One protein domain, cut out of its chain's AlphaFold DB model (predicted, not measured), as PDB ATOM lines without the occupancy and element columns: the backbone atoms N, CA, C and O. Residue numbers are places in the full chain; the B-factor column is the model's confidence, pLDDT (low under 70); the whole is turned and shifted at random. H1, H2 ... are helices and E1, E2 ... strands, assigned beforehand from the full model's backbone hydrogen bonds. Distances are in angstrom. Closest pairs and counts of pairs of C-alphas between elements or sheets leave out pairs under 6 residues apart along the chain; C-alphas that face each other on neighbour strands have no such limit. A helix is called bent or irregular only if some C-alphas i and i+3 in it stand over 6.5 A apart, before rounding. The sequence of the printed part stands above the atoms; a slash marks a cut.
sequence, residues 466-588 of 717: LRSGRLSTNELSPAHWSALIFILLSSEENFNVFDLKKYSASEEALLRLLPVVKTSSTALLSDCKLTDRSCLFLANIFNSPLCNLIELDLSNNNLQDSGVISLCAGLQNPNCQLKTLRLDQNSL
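This is residues 466 to 588 of the 717 residues of the protein "NACHT domain-containing protein" of Oreochromis niloticus (UniProt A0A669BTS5). The chain is wound in stacked turns, a short solenoid: the short strands E1 to E4 lie side by side in a small parallel sheet along one side, and the helices H1 to H4 form a row along the other. H1 stands at one end of the row, beyond the sheet's edge. The printed part has 123 residues, with four named helices and four named strands alternating as H1 E1 H2 E2 H3 E3 H4 E4; the sheet's order is E1 E2 E3 E4. The class is mixed, helices and strands, with under half of the residues in named elements. The whole is compact, with a radius of gyration of the C-alphas of 13.9 A and spans of 38 by 29 by 20 A.

H1, residues 478 to 489, is 16.5 A long and begins at C-alpha 478 (40.920, -28.524, -57.352). E1 is residues 497 to 499, H2 residues 507 to 519, 18.4 A, and E2 residues 522 to 524. H3 is residues 532 to 542, 15.8 A, E3 residues 551 to 553, and H4 residues 560 to 571, 17.0 A. E4, residues 580 to 582, ends at C-alpha 582 (52.794, -49.407, -37.720). H2 is irregular: C-alphas 512 and 515 are 7.6 A apart.

N 498 and O 522 are 2.8 A apart between E1 and E2, N 523 and O 551 2.9 A between E2 and E3, and N 552 and O 580 2.9 A between E3 and E4, each within hydrogen-bond range. E1, H2, E2, then E2, H3, E3, then E3, H4, E4 are strand-helix-strand units, two parallel neighbour strands with a helix between, each with a right-handed crossover. H2 is on the sheet at a height of 10.2 A. H1 touches H2, closest at the C-alphas of Leu 489 and Val 516, 6.4 A, the same way at a shallow tilt of 33 degrees, only just short of steep. H3 touches H2, at the C-alphas of Ile 541 and Lys 518, 6.0 A, and H4, at Asp 532 and Gly 563, 3.7 A. Every O i to N i+4 pair is within hydrogen-bond range in H1, but 6 of 9 in H2, 6 of 7 in H3 and 6 of 8 in H4.

The C-alphas farthest apart, of Ser 468 and Pro 574, are 42.3 A apart. The printed part has no cut, and no link is long. Residues 470 to 475 and 491 to 495 are under pLDDT 70.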
ATOM      1  N   LEU A 466      36.175 -43.253 -60.496       82.88
ATOM      2  CA  LEU A 466      36.349 -44.266 -59.447       82.88
ATOM      3  C   LEU A 466      35.870 -45.656 -59.897       82.88
ATOM      4  O   LEU A 466      36.610 -46.625 -59.759       82.88
ATOM      5  N   ARG A 467      34.674 -45.763 -60.498       82.38
ATOM      6  CA  ARG A 467      34.128 -47.040 -61.011       82.38
ATOM      7  C   ARG A 467      34.988 -47.656 -62.112       82.38
ATOM      8  O   ARG A 467      35.046 -48.873 -62.229       82.38
ATOM      9  N   SER A 468      35.641 -46.825 -62.920       77.75
ATOM     10  CA  SER A 468      36.530 -47.290 -63.988       77.75
ATOM     11  C   SER A 468      37.920 -47.724 -63.503       77.75
ATOM     12  O   SER A 468      38.699 -48.231 -64.306       77.75
ATOM     13  N   GLY A 469      38.257 -47.499 -62.224       70.88
ATOM     14  CA  GLY A 469      39.578 -47.795 -61.658       70.88
ATOM     15  C   GLY A 469      40.716 -46.919 -62.202       70.88
ATOM     16  O   GLY A 469      41.881 -47.207 -61.950       70.88
ATOM     17  N   ARG A 470      40.401 -45.857 -62.955       61.25
ATOM     18  CA  ARG A 470      41.364 -44.975 -63.639       61.25
ATOM     19  C   ARG A 470      41.433 -43.590 -62.996       61.25
ATOM     20  O   ARG A 470      41.378 -42.579 -63.691       61.25
ATOM     21  N   LEU A 471      41.518 -43.513 -61.669       69.94
ATOM     22  CA  LEU A 471      41.691 -42.220 -61.007       69.94
ATOM     23  C   LEU A 471      43.151 -41.749 -61.167       69.94
ATOM     24  O   LEU A 471      43.998 -42.006 -60.318       69.94
ATOM     25  N   SER A 472      43.465 -41.071 -62.275       67.06
ATOM     26  CA  SER A 472      44.757 -40.392 -62.453       67.06
ATOM     27  C   SER A 472      44.773 -39.131 -61.583       67.06
ATOM     28  O   SER A 472      44.319 -38.063 -61.989       67.06
ATOM     29  N   THR A 473      45.253 -39.235 -60.340       64.00
ATOM     30  CA  THR A 473      45.228 -38.106 -59.387       64.00
ATOM     31  C   THR A 473      46.059 -36.902 -59.813       64.00
ATOM     32  O   THR A 473      45.835 -35.806 -59.308       64.00
ATOM     33  N   ASN A 474      46.982 -37.091 -60.758       62.56
ATOM     34  CA  ASN A 474      47.804 -36.024 -61.327       62.56
ATOM     35  C   ASN A 474      47.010 -35.116 -62.290       62.56
ATOM     36  O   ASN A 474      47.487 -34.042 -62.637       62.56
ATOM     37  N   GLU A 475      45.797 -35.517 -62.686       69.62
ATOM     38  CA  GLU A 475      44.912 -34.772 -63.596       69.62
ATOM     39  C   GLU A 475      43.690 -34.164 -62.881       69.62
ATOM     40  O   GLU A 475      42.910 -33.418 -63.480       69.62
ATOM     41  N   LEU A 476      43.503 -34.451 -61.586       84.56
ATOM     42  CA  LEU A 476      42.358 -33.935 -60.839       84.56
ATOM     43  C   LEU A 476      42.520 -32.436 -60.564       84.56
ATOM     44  O   LEU A 476      43.397 -31.992 -59.821       84.56
ATOM     45  N   SER A 477      41.604 -31.648 -61.124       87.56
ATOM     46  CA  SER A 477      41.459 -30.228 -60.786       87.56
ATOM     47  C   SER A 477      41.137 -30.023 -59.289       87.56
ATOM     48  O   SER A 477      40.639 -30.928 -58.616       87.56
ATOM     49  N   PRO A 478      41.324 -28.812 -58.733       87.75
ATOM     50  CA  PRO A 478      40.920 -28.524 -57.352       87.75
ATOM     51  C   PRO A 478      39.430 -28.799 -57.061       87.75
ATOM     52  O   PRO A 478      39.076 -29.211 -55.954       87.75
ATOM     53  N   ALA A 479      38.553 -28.612 -58.056       88.38
ATOM     54  CA  ALA A 479      37.129 -28.931 -57.932       88.38
ATOM     55  C   ALA A 479      36.899 -30.447 -57.861       88.38
ATOM     56  O   ALA A 479      36.105 -30.905 -57.044       88.38
ATOM     57  N   HIS A 480      37.643 -31.217 -58.658       90.12
ATOM     58  CA  HIS A 480      37.633 -32.677 -58.646       90.12
ATOM     59  C   HIS A 480      38.120 -33.255 -57.311       90.12
ATOM     60  O   HIS A 480      37.474 -34.141 -56.756       90.12
ATOM     61  N   TRP A 481      39.196 -32.709 -56.736       89.81
ATOM     62  CA  TRP A 481      39.639 -33.076 -55.386       89.81
ATOM     63  C   TRP A 481      38.579 -32.777 -54.329       89.81
ATOM     64  O   TRP A 481      38.306 -33.609 -53.469       89.81
ATOM     65  N   SER A 482      37.947 -31.608 -54.417       91.00
ATOM     66  CA  SER A 482      36.873 -31.234 -53.496       91.00
ATOM     67  C   SER A 482      35.654 -32.149 -53.649       91.00
ATOM     68  O   SER A 482      35.047 -32.512 -52.646       91.00
ATOM     69  N   ALA A 483      35.331 -32.572 -54.875       90.94
ATOM     70  CA  ALA A 483      34.267 -33.534 -55.148       90.94
ATOM     71  C   ALA A 483      34.605 -34.921 -54.591       90.94
ATOM     72  O   ALA A 483      33.746 -35.549 -53.981       90.94
ATOM     73  N   LEU A 484      35.855 -35.376 -54.719       89.62
ATOM     74  CA  LEU A 484      36.314 -36.620 -54.103       89.62
ATOM     75  C   LEU A 484      36.196 -36.559 -52.576       89.62
ATOM     76  O   LEU A 484      35.598 -37.449 -51.983       89.62
ATOM     77  N   ILE A 485      36.686 -35.493 -51.936       89.31
ATOM     78  CA  ILE A 485      36.541 -35.294 -50.483       89.31
ATOM     79  C   ILE A 485      35.062 -35.300 -50.092       89.31
ATOM     80  O   ILE A 485      34.683 -35.981 -49.140       89.31
ATOM     81  N   PHE A 486      34.221 -34.580 -50.840       87.31
ATOM     82  CA  PHE A 486      32.783 -34.563 -50.614       87.31
ATOM     83  C   PHE A 486      32.195 -35.971 -50.693       87.31
ATOM     84  O   PHE A 486      31.508 -36.359 -49.758       87.31
ATOM     85  N   ILE A 487      32.503 -36.751 -51.734       85.25
ATOM     86  CA  ILE A 487      32.040 -38.137 -51.893       85.25
ATOM     87  C   ILE A 487      32.478 -38.996 -50.709       85.25
ATOM     88  O   ILE A 487      31.648 -39.695 -50.143       85.25
ATOM     89  N   LEU A 488      33.749 -38.929 -50.311       85.00
ATOM     90  CA  LEU A 488      34.297 -39.773 -49.248       85.00
ATOM     91  C   LEU A 488      33.671 -39.453 -47.888       85.00
ATOM     92  O   LEU A 488      33.197 -40.356 -47.205       85.00
ATOM     93  N   LEU A 489      33.562 -38.169 -47.541       81.31
ATOM     94  CA  LEU A 489      32.917 -37.727 -46.300       81.31
ATOM     95  C   LEU A 489      31.385 -37.910 -46.327       81.31
ATOM     96  O   LEU A 489      30.733 -38.027 -45.286       81.31
ATOM     97  N   SER A 490      30.797 -37.966 -47.523       73.94
ATOM     98  CA  SER A 490      29.359 -38.139 -47.758       73.94
ATOM     99  C   SER A 490      28.963 -39.582 -48.092       73.94
ATOM    100  O   SER A 490      27.797 -39.830 -48.370       73.94
ATOM    101  N   SER A 491      29.869 -40.553 -48.081       66.69
ATOM    102  CA  SER A 491      29.522 -41.939 -48.428       66.69
ATOM    103  C   SER A 491      28.935 -42.713 -47.239       66.69
ATOM    104  O   SER A 491      29.254 -42.441 -46.080       66.69
ATOM    105  N   GLU A 492      28.009 -43.635 -47.529       52.56
ATOM    106  CA  GLU A 492      27.320 -44.495 -46.546       52.56
ATOM    107  C   GLU A 492      28.230 -45.535 -45.905       52.56
ATOM    108  O   GLU A 492      28.022 -45.912 -44.753       52.56
ATOM    109  N   GLU A 493      29.258 -45.967 -46.633       51.34
ATOM    110  CA  GLU A 493      30.354 -46.715 -46.050       51.34
ATOM    111  C   GLU A 493      31.040 -45.767 -45.077       51.34
ATOM    112  O   GLU A 493      31.805 -44.895 -45.482       51.34
ATOM    113  N   ASN A 494      30.724 -45.892 -43.786       50.88
ATOM    114  CA  ASN A 494      31.582 -45.386 -42.730       50.88
ATOM    115  C   ASN A 494      33.005 -45.735 -43.161       50.88
ATOM    116  O   ASN A 494      33.349 -46.921 -43.187       50.88
ATOM    117  N   PHE A 495      33.795 -44.735 -43.572       60.28
ATOM    118  CA  PHE A 495      35.207 -44.909 -43.892       60.28
ATOM    119  C   PHE A 495      35.930 -45.163 -42.566       60.28
ATOM    120  O   PHE A 495      36.765 -44.398 -42.104       60.28
ATOM    121  N   ASN A 496      35.571 -46.267 -41.912       78.06
ATOM    122  CA  ASN A 496      36.306 -46.847 -40.820       78.06
ATOM    123  C   ASN A 496      37.708 -47.150 -41.330       78.06
ATOM    124  O   ASN A 496      38.658 -46.957 -40.593       78.06
ATOM    125  N   VAL A 497      37.849 -47.550 -42.599       90.19
ATOM    126  CA  VAL A 497      39.136 -47.832 -43.230       90.19
ATOM    127  C   VAL A 497      39.330 -46.958 -44.462       90.19
ATOM    128  O   VAL A 497      38.761 -47.215 -45.523       90.19
ATOM    129  N   PHE A 498      40.173 -45.941 -44.331       92.75
ATOM    130  CA  PHE A 498      40.675 -45.151 -45.444       92.75
ATOM    131  C   PHE A 498      41.971 -45.764 -45.976       92.75
ATOM    132  O   PHE A 498      42.978 -45.797 -45.277       92.75
ATOM    133  N   ASP A 499      41.940 -46.243 -47.218       92.75
ATOM    134  CA  ASP A 499      43.114 -46.757 -47.926       92.75
ATOM    135  C   ASP A 499      43.511 -45.778 -49.026       92.75
ATOM    136  O   ASP A 499      42.799 -45.621 -50.022       92.75
ATOM    137  N   LEU A 500      44.651 -45.112 -48.838       93.00
ATOM    138  CA  LEU A 500      45.132 -44.092 -49.763       93.00
ATOM    139  C   LEU A 500      45.432 -44.679 -51.152       93.00
ATOM    140  O   LEU A 500      45.210 -44.004 -52.159       93.00
ATOM    141  N   LYS A 501      45.843 -45.953 -51.237       90.12
ATOM    142  CA  LYS A 501      46.174 -46.614 -52.510       90.12
ATOM    143  C   LYS A 501      44.962 -46.824 -53.412       90.12
ATOM    144  O   LYS A 501      45.138 -46.934 -54.622       90.12
ATOM    145  N   LYS A 502      43.740 -46.813 -52.862       87.69
ATOM    146  CA  LYS A 502      42.498 -46.832 -53.660       87.69
ATOM    147  C   LYS A 502      42.321 -45.575 -54.514       87.69
ATOM    148  O   LYS A 502      41.558 -45.602 -55.475       87.69
ATOM    149  N   TYR A 503      43.004 -44.486 -54.159       87.12
ATOM    150  CA  TYR A 503      42.938 -43.210 -54.866       87.12
ATOM    151  C   TYR A 503      44.274 -42.896 -55.528       87.12
ATOM    152  O   TYR A 503      44.331 -42.754 -56.744       87.12
ATOM    153  N   SER A 504      45.343 -42.787 -54.735       88.56
ATOM    154  CA  SER A 504      46.705 -42.563 -55.217       88.56
ATOM    155  C   SER A 504      47.737 -42.718 -54.115       88.56
ATOM    156  O   SER A 504      47.691 -42.022 -53.106       88.56
ATOM    157  N   ALA A 505      48.722 -43.577 -54.368       90.94
ATOM    158  CA  ALA A 505      49.899 -43.787 -53.534       90.94
ATOM    159  C   ALA A 505      50.903 -42.621 -53.679       90.94
ATOM    160  O   ALA A 505      51.968 -42.775 -54.286       90.94
ATOM    161  N   SER A 506      50.535 -41.434 -53.188       92.00
ATOM    162  CA  SER A 506      51.399 -40.249 -53.210       92.00
ATOM    163  C   SER A 506      51.184 -39.317 -52.019       92.00
ATOM    164  O   SER A 506      50.084 -39.206 -51.472       92.00
ATOM    165  N   GLU A 507      52.239 -38.583 -51.664       92.88
ATOM    166  CA  GLU A 507      52.192 -37.555 -50.622       92.88
ATOM    167  C   GLU A 507      51.194 -36.431 -50.953       92.88
ATOM    168  O   GLU A 507      50.403 -36.056 -50.093       92.88
ATOM    169  N   GLU A 508      51.141 -35.937 -52.196       91.31
ATOM    170  CA  GLU A 508      50.178 -34.887 -52.577       91.31
ATOM    171  C   GLU A 508      48.727 -35.353 -52.382       91.31
ATOM    172  O   GLU A 508      47.906 -34.613 -51.837       91.31
ATOM    173  N   ALA A 509      48.408 -36.597 -52.755       92.38
ATOM    174  CA  ALA A 509      47.078 -37.156 -52.534       92.38
ATOM    175  C   ALA A 509      46.738 -37.253 -51.040       92.38
ATOM    176  O   ALA A 509      45.629 -36.883 -50.649       92.38
ATOM    177  N   LEU A 510      47.690 -37.677 -50.195       94.56
ATOM    178  CA  LEU A 510      47.510 -37.675 -48.742       94.56
ATOM    179  C   LEU A 510      47.181 -36.271 -48.234       94.56
ATOM    180  O   LEU A 510      46.196 -36.106 -47.520       94.56
ATOM    181  N   LEU A 511      47.970 -35.263 -48.622       92.69
ATOM    182  CA  LEU A 511      47.789 -33.884 -48.167       92.69
ATOM    183  C   LEU A 511      46.415 -33.321 -48.561       92.69
ATOM    184  O   LEU A 511      45.773 -32.637 -47.763       92.69
ATOM    185  N   ARG A 512      45.920 -33.655 -49.759       91.62
ATOM    186  CA  ARG A 512      44.564 -33.288 -50.202       91.62
ATOM    187  C   ARG A 512      43.475 -34.031 -49.428       91.62
ATOM    188  O   ARG A 512      42.423 -33.452 -49.164       91.62
ATOM    189  N   LEU A 513      43.720 -35.284 -49.046       92.56
ATOM    190  CA  LEU A 513      42.757 -36.171 -48.387       92.56
ATOM    191  C   LEU A 513      42.886 -36.223 -46.853       92.56
ATOM    192  O   LEU A 513      42.153 -36.975 -46.211       92.56
ATOM    193  N   LEU A 514      43.716 -35.373 -46.235       92.75
ATOM    194  CA  LEU A 514      43.796 -35.214 -44.774       92.75
ATOM    195  C   LEU A 514      42.424 -35.042 -44.089       92.75
ATOM    196  O   LEU A 514      42.239 -35.621 -43.017       92.75
ATOM    197  N   PRO A 515      41.435 -34.314 -44.665       90.19
ATOM    198  CA  PRO A 515      40.098 -34.246 -44.077       90.19
ATOM    199  C   PRO A 515      39.430 -35.617 -43.911       90.19
ATOM    200  O   PRO A 515      38.719 -35.816 -42.933       90.19
ATOM    201  N   VAL A 516      39.686 -36.559 -44.824       90.62
ATOM    202  CA  VAL A 516      39.143 -37.926 -44.780       90.62
ATOM    203  C   VAL A 516      39.897 -38.771 -43.755       90.62
ATOM    204  O   VAL A 516      39.271 -39.465 -42.955       90.62
ATOM    205  N   VAL A 517      41.229 -38.657 -43.702       92.06
ATOM    206  CA  VAL A 517      42.056 -39.324 -42.676       92.06
ATOM    207  C   VAL A 517      41.583 -38.948 -41.274       92.06
ATOM    208  O   VAL A 517      41.397 -39.814 -40.426       92.06
ATOM    209  N   LYS A 518      41.318 -37.658 -41.049       89.06
ATOM    210  CA  LYS A 518      40.858 -37.122 -39.765       89.06
ATOM    211  C   LYS A 518      39.552 -37.756 -39.274       89.06
ATOM    212  O   LYS A 518      39.396 -37.961 -38.072       89.06
ATOM    213  N   THR A 519      38.618 -38.049 -40.178       86.69
ATOM    214  CA  THR A 519      37.313 -38.631 -39.829       86.69
ATOM    215  C   THR A 519      37.321 -40.158 -39.760       86.69
ATOM    216  O   THR A 519      36.359 -40.729 -39.251       86.69
ATOM    217  N   SER A 520      38.374 -40.809 -40.262       89.44
ATOM    218  CA  SER A 520      38.473 -42.269 -40.367       89.44
ATOM    219  C   SER A 520      38.967 -42.908 -39.068       89.44
ATOM    220  O   SER A 520      39.746 -42.297 -38.338       89.44
ATOM    221  N   SER A 521      38.568 -44.155 -38.786       91.44
ATOM    222  CA  SER A 521      39.100 -44.905 -37.631       91.44
ATOM    223  C   SER A 521      40.424 -45.613 -37.919       91.44
ATOM    224  O   SER A 521      41.225 -45.826 -37.017       91.44
ATOM    225  N   THR A 522      40.681 -45.946 -39.176       95.00
ATOM    226  CA  THR A 522      41.850 -46.675 -39.659       95.00
ATOM    227  C   THR A 522      42.328 -45.987 -40.928       95.00
ATOM    228  O   THR A 522      41.547 -45.800 -41.862       95.00
ATOM    229  N   ALA A 523      43.608 -45.635 -40.985       96.56
ATOM    230  CA  ALA A 523      44.251 -45.105 -42.180       96.56
ATOM    231  C   ALA A 523      45.366 -46.054 -42.629       96.56
ATOM    232  O   ALA A 523      46.339 -46.279 -41.906       96.56
ATOM    233  N   LEU A 524      45.210 -46.614 -43.828       97.38
ATOM    234  CA  LEU A 524      46.184 -47.471 -44.494       97.38
ATOM    235  C   LEU A 524      46.978 -46.616 -45.479       97.38
ATOM    236  O   LEU A 524      46.513 -46.291 -46.572       97.38
ATOM    237  N   LEU A 525      48.172 -46.224 -45.050       97.69
ATOM    238  CA  LEU A 525      49.092 -45.345 -45.768       97.69
ATOM    239  C   LEU A 525      50.405 -46.066 -46.113       97.69
ATOM    240  O   LEU A 525      51.429 -45.434 -46.378       97.69
ATOM    241  N   SER A 526      50.388 -47.400 -46.086       97.38
ATOM    242  CA  SER A 526      51.558 -48.217 -46.382       97.38
ATOM    243  C   SER A 526      51.923 -48.150 -47.865       97.38
ATOM    244  O   SER A 526      51.015 -48.257 -48.698       97.38
ATOM    245  N   ASP A 527      53.213 -48.081 -48.198       96.44
ATOM    246  CA  ASP A 527      53.706 -48.067 -49.586       96.44
ATOM    247  C   ASP A 527      53.066 -46.941 -50.425       96.44
ATOM    248  O   ASP A 527      52.522 -47.145 -51.509       96.44
ATOM    249  N   CYS A 528      53.057 -45.727 -49.862       95.62
ATOM    250  CA  CYS A 528      52.421 -44.540 -50.442       95.62
ATOM    251  C   CYS A 528      53.419 -43.432 -50.808       95.62
ATOM    252  O   CYS A 528      53.012 -42.305 -51.091       95.62
ATOM    253  N   LYS A 529      54.722 -43.750 -50.820       95.62
ATOM    254  CA  LYS A 529      55.821 -42.814 -51.122       95.62
ATOM    255  C   LYS A 529      55.820 -41.588 -50.199       95.62
ATOM    256  O   LYS A 529      56.107 -40.475 -50.635       95.62
ATOM    257  N   LEU A 530      55.458 -41.791 -48.934       97.44
ATOM    258  CA  LEU A 530      55.386 -40.732 -47.931       97.44
ATOM    259  C   LEU A 530      56.769 -40.414 -47.359       97.44
ATOM    260  O   LEU A 530      57.636 -41.289 -47.270       97.44
ATOM    261  N   THR A 531      56.944 -39.163 -46.943       96.56
ATOM    262  CA  THR A 531      58.180 -38.643 -46.341       96.56
ATOM    263  C   THR A 531      57.919 -38.084 -44.941       96.56
ATOM    264  O   THR A 531      56.784 -38.091 -44.453       96.56
ATOM    265  N   ASP A 532      58.953 -37.577 -44.275       95.12
ATOM    266  CA  ASP A 532      58.826 -36.886 -42.988       95.12
ATOM    267  C   ASP A 532      57.871 -35.681 -43.039       95.12
ATOM    268  O   ASP A 532      57.135 -35.434 -42.080       95.12
ATOM    269  N   ARG A 533      57.769 -34.997 -44.184       95.88
ATOM    270  CA  ARG A 533      56.781 -33.932 -44.408       95.88
ATOM    271  C   ARG A 533      55.351 -34.407 -44.150       95.88
ATOM    272  O   ARG A 533      54.591 -33.704 -43.486       95.88
ATOM    273  N   SER A 534      54.976 -35.589 -44.638       96.38
ATOM    274  CA  SER A 534      53.648 -36.175 -44.402       96.38
ATOM    275  C   SER A 534      53.351 -36.345 -42.909       96.38
ATOM    276  O   SER A 534      52.232 -36.090 -42.459       96.38
ATOM    277  N   CYS A 535      54.362 -36.726 -42.124       96.44
ATOM    278  CA  CYS A 535      54.227 -36.941 -40.687       96.44
ATOM    279  C   CYS A 535      53.866 -35.664 -39.927       96.44
ATOM    280  O   CYS A 535      53.043 -35.722 -39.016       96.44
ATOM    281  N   LEU A 536      54.402 -34.509 -40.332       94.88
ATOM    282  CA  LEU A 536      54.049 -33.217 -39.737       94.88
ATOM    283  C   LEU A 536      52.546 -32.916 -39.873       94.88
ATOM    284  O   LEU A 536      51.896 -32.471 -38.926       94.88
ATOM    285  N   PHE A 537      51.964 -33.187 -41.043       95.12
ATOM    286  CA  PHE A 537      50.534 -32.974 -41.264       95.12
ATOM    287  C   PHE A 537      49.666 -33.981 -40.501       95.12
ATOM    288  O   PHE A 537      48.632 -33.597 -39.955       95.12
ATOM    289  N   LEU A 538      50.093 -35.244 -40.418       95.94
ATOM    290  CA  LEU A 538      49.409 -36.265 -39.619       95.94
ATOM    291  C   LEU A 538      49.456 -35.942 -38.117       95.94
ATOM    292  O   LEU A 538      48.437 -36.058 -37.439       95.94
ATOM    293  N   ALA A 539      50.584 -35.441 -37.608       94.38
ATOM    294  CA  ALA A 539      50.711 -34.999 -36.220       94.38
ATOM    295  C   ALA A 539      49.706 -33.886 -35.874       94.38
ATOM    296  O   ALA A 539      49.055 -33.929 -34.830       94.38
ATOM    297  N   ASN A 540      49.497 -32.935 -36.791       91.38
ATOM    298  CA  ASN A 540      48.493 -31.882 -36.627       91.38
ATOM    299  C   ASN A 540      47.055 -32.422 -36.579       91.38
ATOM    300  O   ASN A 540      46.208 -31.843 -35.897       91.38
ATOM    301  N   ILE A 541      46.762 -33.533 -37.264       91.12
ATOM    302  CA  ILE A 541      45.445 -34.178 -37.183       91.12
ATOM    303  C   ILE A 541      45.182 -34.693 -35.765       91.12
ATOM    304  O   ILE A 541      44.072 -34.503 -35.267       91.12
ATOM    305  N   PHE A 542      46.182 -35.282 -35.096       88.75
ATOM    306  CA  PHE A 542      46.035 -35.826 -33.736       88.75
ATOM    307  C   PHE A 542      45.649 -34.764 -32.703       88.75
ATOM    308  O   PHE A 542      44.972 -35.076 -31.726       88.75
ATOM    309  N   ASN A 543      46.003 -33.501 -32.954       84.00
ATOM    310  CA  ASN A 543      45.629 -32.373 -32.104       84.00
ATOM    311  C   ASN A 543      44.177 -31.912 -32.283       84.00
ATOM    312  O   ASN A 543      43.697 -31.066 -31.526       84.00
ATOM    313  N   SER A 544      43.455 -32.431 -33.278       81.38
ATOM    314  CA  SER A 544      42.076 -32.032 -33.513       81.38
ATOM    315  C   SER A 544      41.096 -32.825 -32.643       81.38
ATOM    316  O   SER A 544      41.119 -34.053 -32.683       81.38
ATOM    317  N   PRO A 545      40.130 -32.167 -31.969       72.31
ATOM    318  CA  PRO A 545      39.110 -32.860 -31.172       72.31
ATOM    319  C   PRO A 545      38.163 -33.735 -32.012       72.31
ATOM    320  O   PRO A 545      37.427 -34.549 -31.469       72.31
ATOM    321  N   LEU A 546      38.169 -33.558 -33.336       73.38
ATOM    322  CA  LEU A 546      37.373 -34.331 -34.291       73.38
ATOM    323  C   LEU A 546      38.143 -35.527 -34.882       73.38
ATOM    324  O   LEU A 546      37.651 -36.151 -35.818       73.38
ATOM    325  N   CYS A 547      39.372 -35.792 -34.423       85.00
ATOM    326  CA  CYS A 547      40.157 -36.931 -34.884       85.00
ATOM    327  C   CYS A 547      39.587 -38.234 -34.310       85.00
ATOM    328  O   CYS A 547      39.544 -38.410 -33.093       85.00
ATOM    329  N   ASN A 548      39.197 -39.152 -35.194       85.38
ATOM    330  CA  ASN A 548      38.653 -40.463 -34.819       85.38
ATOM    331  C   ASN A 548      39.650 -41.612 -35.032       85.38
ATOM    332  O   ASN A 548      39.264 -42.776 -34.932       85.38
ATOM    333  N   LEU A 549      40.913 -41.306 -35.345       92.25
ATOM    334  CA  LEU A 549      41.888 -42.305 -35.766       92.25
ATOM    335  C   LEU A 549      42.314 -43.207 -34.597       92.25
ATOM    336  O   LEU A 549      42.849 -42.747 -33.589       92.25
ATOM    337  N   ILE A 550      42.095 -44.507 -34.769       95.06
ATOM    338  CA  ILE A 550      42.436 -45.589 -33.840       95.06
ATOM    339  C   ILE A 550      43.632 -46.382 -34.374       95.06
ATOM    340  O   ILE A 550      44.488 -46.801 -33.593       95.06
ATOM    341  N   GLU A 551      43.727 -46.563 -35.691       97.62
ATOM    342  CA  GLU A 551      44.804 -47.316 -36.331       97.62
ATOM    343  C   GLU A 551      45.451 -46.539 -37.479       97.62
ATOM    344  O   GLU A 551      44.771 -46.009 -38.356       97.62
ATOM    345  N   LEU A 552      46.782 -46.509 -37.496       98.12
ATOM    346  CA  LEU A 552      47.569 -45.863 -38.537       98.12
ATOM    347  C   LEU A 552      48.676 -46.803 -39.008       98.12
ATOM    348  O   LEU A 552      49.553 -47.190 -38.233       98.12
ATOM    349  N   ASP A 553      48.631 -47.153 -40.289       98.50
ATOM    350  CA  ASP A 553      49.663 -47.946 -40.945       98.50
ATOM    351  C   ASP A 553      50.463 -47.076 -41.911       98.50
ATOM    352  O   ASP A 553      49.948 -46.650 -42.940       98.50
ATOM    353  N   LEU A 554      51.720 -46.813 -41.567       98.44
ATOM    354  CA  LEU A 554      52.665 -46.001 -42.333       98.44
ATOM    355  C   LEU A 554      53.820 -46.843 -42.895       98.44
ATOM    356  O   LEU A 554      54.865 -46.305 -43.268       98.44
ATOM    357  N   SER A 555      53.664 -48.165 -42.944       98.50
ATOM    358  CA  SER A 555      54.748 -49.087 -43.294       98.50
ATOM    359  C   SER A 555      55.243 -48.918 -44.740       98.50
ATOM    360  O   SER A 555      54.487 -48.503 -45.613       98.50
ATOM    361  N   ASN A 556      56.486 -49.295 -45.036       98.00
ATOM    362  CA  ASN A 556      57.079 -49.239 -46.381       98.00
ATOM    363  C   ASN A 556      57.064 -47.821 -47.000       98.00
ATOM    364  O   ASN A 556      56.690 -47.644 -48.157       98.00
ATOM    365  N   ASN A 557      57.433 -46.794 -46.234       98.00
ATOM    366  CA  ASN A 557      57.613 -45.424 -46.729       98.00
ATOM    367  C   ASN A 557      59.050 -44.942 -46.438       98.00
ATOM    368  O   ASN A 557      59.911 -45.724 -46.042       98.00
ATOM    369  N   ASN A 558      59.346 -43.658 -46.665       96.31
ATOM    370  CA  ASN A 558      60.659 -43.075 -46.370       96.31
ATOM    371  C   ASN A 558      60.553 -41.979 -45.304       96.31
ATOM    372  O   ASN A 558      60.959 -40.838 -45.528       96.31
ATOM    373  N   LEU A 559      59.958 -42.320 -44.158       97.25
ATOM    374  CA  LEU A 559      59.685 -41.348 -43.097       97.25
ATOM    375  C   LEU A 559      60.938 -40.888 -42.350       97.25
ATOM    376  O   LEU A 559      60.957 -39.749 -41.891       97.25
ATOM    377  N   GLN A 560      61.959 -41.748 -42.239       97.25
ATOM    378  CA  GLN A 560      63.179 -41.493 -41.461       97.25
ATOM    379  C   GLN A 560      62.877 -41.144 -39.987       97.25
ATOM    380  O   GLN A 560      61.727 -41.121 -39.539       97.25
ATOM    381  N   ASP A 561      63.919 -40.893 -39.194       98.25
ATOM    382  CA  ASP A 561      63.747 -40.546 -37.779       98.25
ATOM    383  C   ASP A 561      62.994 -39.212 -37.594       98.25
ATOM    384  O   ASP A 561      62.161 -39.103 -36.693       98.25
ATOM    385  N   SER A 562      63.203 -38.223 -38.477       97.56
ATOM    386  CA  SER A 562      62.542 -36.904 -38.423       97.56
ATOM    387  C   SER A 562      61.016 -36.991 -38.542       97.56
ATOM    388  O   SER A 562      60.289 -36.279 -37.835       97.56
ATOM    389  N   GLY A 563      60.507 -37.891 -39.388       97.19
ATOM    390  CA  GLY A 563      59.075 -38.131 -39.525       97.19
ATOM    391  C   GLY A 563      58.468 -38.706 -38.245       97.19
ATOM    392  O   GLY A 563      57.442 -38.220 -37.767       97.19
ATOM    393  N   VAL A 564      59.130 -39.690 -37.634       97.69
ATOM    394  CA  VAL A 564      58.652 -40.315 -36.388       97.69
ATOM    395  C   VAL A 564      58.683 -39.333 -35.220       97.69
ATOM    396  O   VAL A 564      57.716 -39.281 -34.459       97.69
ATOM    397  N   ILE A 565      59.725 -38.506 -35.112       97.94
ATOM    398  CA  ILE A 565      59.804 -37.430 -34.109       97.94
ATOM    399  C   ILE A 565      58.608 -36.475 -34.258       97.94
ATOM    400  O   ILE A 565      57.929 -36.162 -33.278       97.94
ATOM    401  N   SER A 566      58.270 -36.090 -35.494       96.19
ATOM    402  CA  SER A 566      57.101 -35.241 -35.771       96.19
ATOM    403  C   SER A 566      55.784 -35.897 -35.337       96.19
ATOM    404  O   SER A 566      54.944 -35.238 -34.725       96.19
ATOM    405  N   LEU A 567      55.599 -37.200 -35.597       96.50
ATOM    406  CA  LEU A 567      54.416 -37.939 -35.131       96.50
ATOM    407  C   LEU A 567      54.335 -37.983 -33.603       96.50
ATOM    408  O   LEU A 567      53.244 -37.814 -33.054       96.50
ATOM    409  N   CYS A 568      55.465 -38.183 -32.917       96.12
ATOM    410  CA  CYS A 568      55.513 -38.271 -31.457       96.12
ATOM    411  C   CYS A 568      54.965 -37.005 -30.790       96.12
ATOM    412  O   CYS A 568      54.188 -37.120 -29.843       96.12
ATOM    413  N   ALA A 569      55.261 -35.821 -31.334       91.56
ATOM    414  CA  ALA A 569      54.715 -34.559 -30.834       91.56
ATOM    415  C   ALA A 569      53.171 -34.530 -30.836       91.56
ATOM    416  O   ALA A 569      52.557 -34.016 -29.904       91.56
ATOM    417  N   GLY A 570      52.524 -35.118 -31.850       91.19
ATOM    418  CA  GLY A 570      51.062 -35.239 -31.894       91.19
ATOM    419  C   GLY A 570      50.510 -36.383 -31.030       91.19
ATOM    420  O   GLY A 570      49.431 -36.254 -30.454       91.19
ATOM    421  N   LEU A 571      51.241 -37.497 -30.905       93.38
ATOM    422  CA  LEU A 571      50.843 -38.659 -30.091       93.38
ATOM    423  C   LEU A 571      50.877 -38.387 -28.581       93.38
ATOM    424  O   LEU A 571      50.171 -39.053 -27.829       93.38
ATOM    425  N   GLN A 572      51.672 -37.409 -28.142       91.12
ATOM    426  CA  GLN A 572      51.706 -36.952 -26.749       91.12
ATOM    427  C   GLN A 572      50.437 -36.191 -26.331       91.12
ATOM    428  O   GLN A 572      50.242 -35.936 -25.142       91.12
ATOM    429  N   ASN A 573      49.552 -35.839 -27.272       86.50
ATOM    430  CA  ASN A 573      48.277 -35.218 -26.938       86.50
ATOM    431  C   ASN A 573      47.386 -36.209 -26.157       86.50
ATOM    432  O   ASN A 573      47.072 -37.279 -26.685       86.50
ATOM    433  N   PRO A 574      46.899 -35.862 -24.950       83.00
ATOM    434  CA  PRO A 574      46.072 -36.760 -24.137       83.00
ATOM    435  C   PRO A 574      44.730 -37.119 -24.792       83.00
ATOM    436  O   PRO A 574      44.122 -38.128 -24.444       83.00
ATOM    437  N   ASN A 575      44.267 -36.323 -25.761       81.62
ATOM    438  CA  ASN A 575      43.052 -36.597 -26.527       81.62
ATOM    439  C   ASN A 575      43.299 -37.496 -27.752       81.62
ATOM    440  O   ASN A 575      42.342 -37.849 -28.445       81.62
ATOM    441  N   CYS A 576      44.550 -37.871 -28.039       89.19
ATOM    442  CA  CYS A 576      44.863 -38.789 -29.127       89.19
ATOM    443  C   CYS A 576      44.329 -40.195 -28.805       89.19
ATOM    444  O   CYS A 576      44.687 -40.815 -27.797       89.19
ATOM    445  N   GLN A 577      43.470 -40.716 -29.681       90.62
ATOM    446  CA  GLN A 577      42.822 -42.023 -29.510       90.62
ATOM    447  C   GLN A 577      43.549 -43.163 -30.233       90.62
ATOM    448  O   GLN A 577      43.052 -44.293 -30.240       90.62
ATOM    449  N   LEU A 578      44.722 -42.893 -30.819       95.44
ATOM    450  CA  LEU A 578      45.459 -43.875 -31.605       95.44
ATOM    451  C   LEU A 578      45.916 -45.042 -30.719       95.44
ATOM    452  O   LEU A 578      46.645 -44.860 -29.745       95.44
ATOM    453  N   LYS A 579      45.485 -46.254 -31.073       97.38
ATOM    454  CA  LYS A 579      45.821 -47.511 -30.389       97.38
ATOM    455  C   LYS A 579      46.853 -48.328 -31.148       97.38
ATOM    456  O   LYS A 579      47.644 -49.021 -30.512       97.38
ATOM    457  N   THR A 580      46.868 -48.245 -32.473       98.44
ATOM    458  CA  THR A 580      47.773 -49.025 -33.321       98.44
ATOM    459  C   THR A 580      48.567 -48.098 -34.225       98.44
ATOM    460  O   THR A 580      47.984 -47.368 -35.023       98.44
ATOM    461  N   LEU A 581      49.895 -48.175 -34.136       98.56
ATOM    462  CA  LEU A 581      50.821 -47.494 -35.033       98.56
ATOM    463  C   LEU A 581      51.786 -48.514 -35.646       98.56
ATOM    464  O   LEU A 581      52.488 -49.227 -34.922       98.56
ATOM    465  N   ARG A 582      51.824 -48.586 -36.980       98.81
ATOM    466  CA  ARG A 582      52.794 -49.407 -37.720       98.81
ATOM    467  C   ARG A 582      53.737 -48.517 -38.517       98.81
ATOM    468  O   ARG A 582      53.286 -47.694 -39.309       98.81
ATOM    469  N   LEU A 583      55.033 -48.694 -38.286       98.50
ATOM    470  CA  LEU A 583      56.133 -47.928 -38.873       98.50
ATOM    471  C   LEU A 583      57.174 -48.871 -39.503       98.50
ATOM    472  O   LEU A 583      58.365 -48.554 -39.571       98.50
ATOM    473  N   ASP A 584      56.741 -50.044 -39.957       98.44
ATOM    474  CA  ASP A 584      57.640 -51.062 -40.497       98.44
ATOM    475  C   ASP A 584      58.325 -50.548 -41.781       98.44
ATOM    476  O   ASP A 584      57.699 -49.840 -42.562       98.44
ATOM    477  N   GLN A 585      59.597 -50.885 -42.017       97.81
ATOM    478  CA  GLN A 585      60.358 -50.473 -43.217       97.81
ATOM    479  C   GLN A 585      60.290 -48.962 -43.527       97.81
ATOM    480  O   GLN A 585      59.824 -48.560 -44.590       97.81
ATOM    481  N   ASN A 586      60.763 -48.115 -42.607       97.94
ATOM    482  CA  ASN A 586      60.767 -46.651 -42.766       97.94
ATOM    483  C   ASN A 586      62.157 -46.011 -42.659       97.94
ATOM    484  O   ASN A 586      62.280 -44.801 -42.467       97.94
ATOM    485  N   SER A 587      63.207 -46.827 -42.785       95.75
ATOM    486  CA  SER A 587      64.605 -46.407 -42.616       95.75
ATOM    487  C   SER A 587      64.887 -45.795 -41.236       95.75
ATOM    488  O   SER A 587      65.703 -44.886 -41.125       95.75
ATOM    489  N   LEU A 588      64.220 -46.292 -40.188       97.88
ATOM    490  CA  LEU A 588      64.379 -45.780 -38.822       97.88
ATOM    491  C   LEU A 588      65.676 -46.270 -38.173       97.88
ATOM    492  O   LEU A 588      66.093 -47.417 -38.391       97.88
TER     493      LEU A 588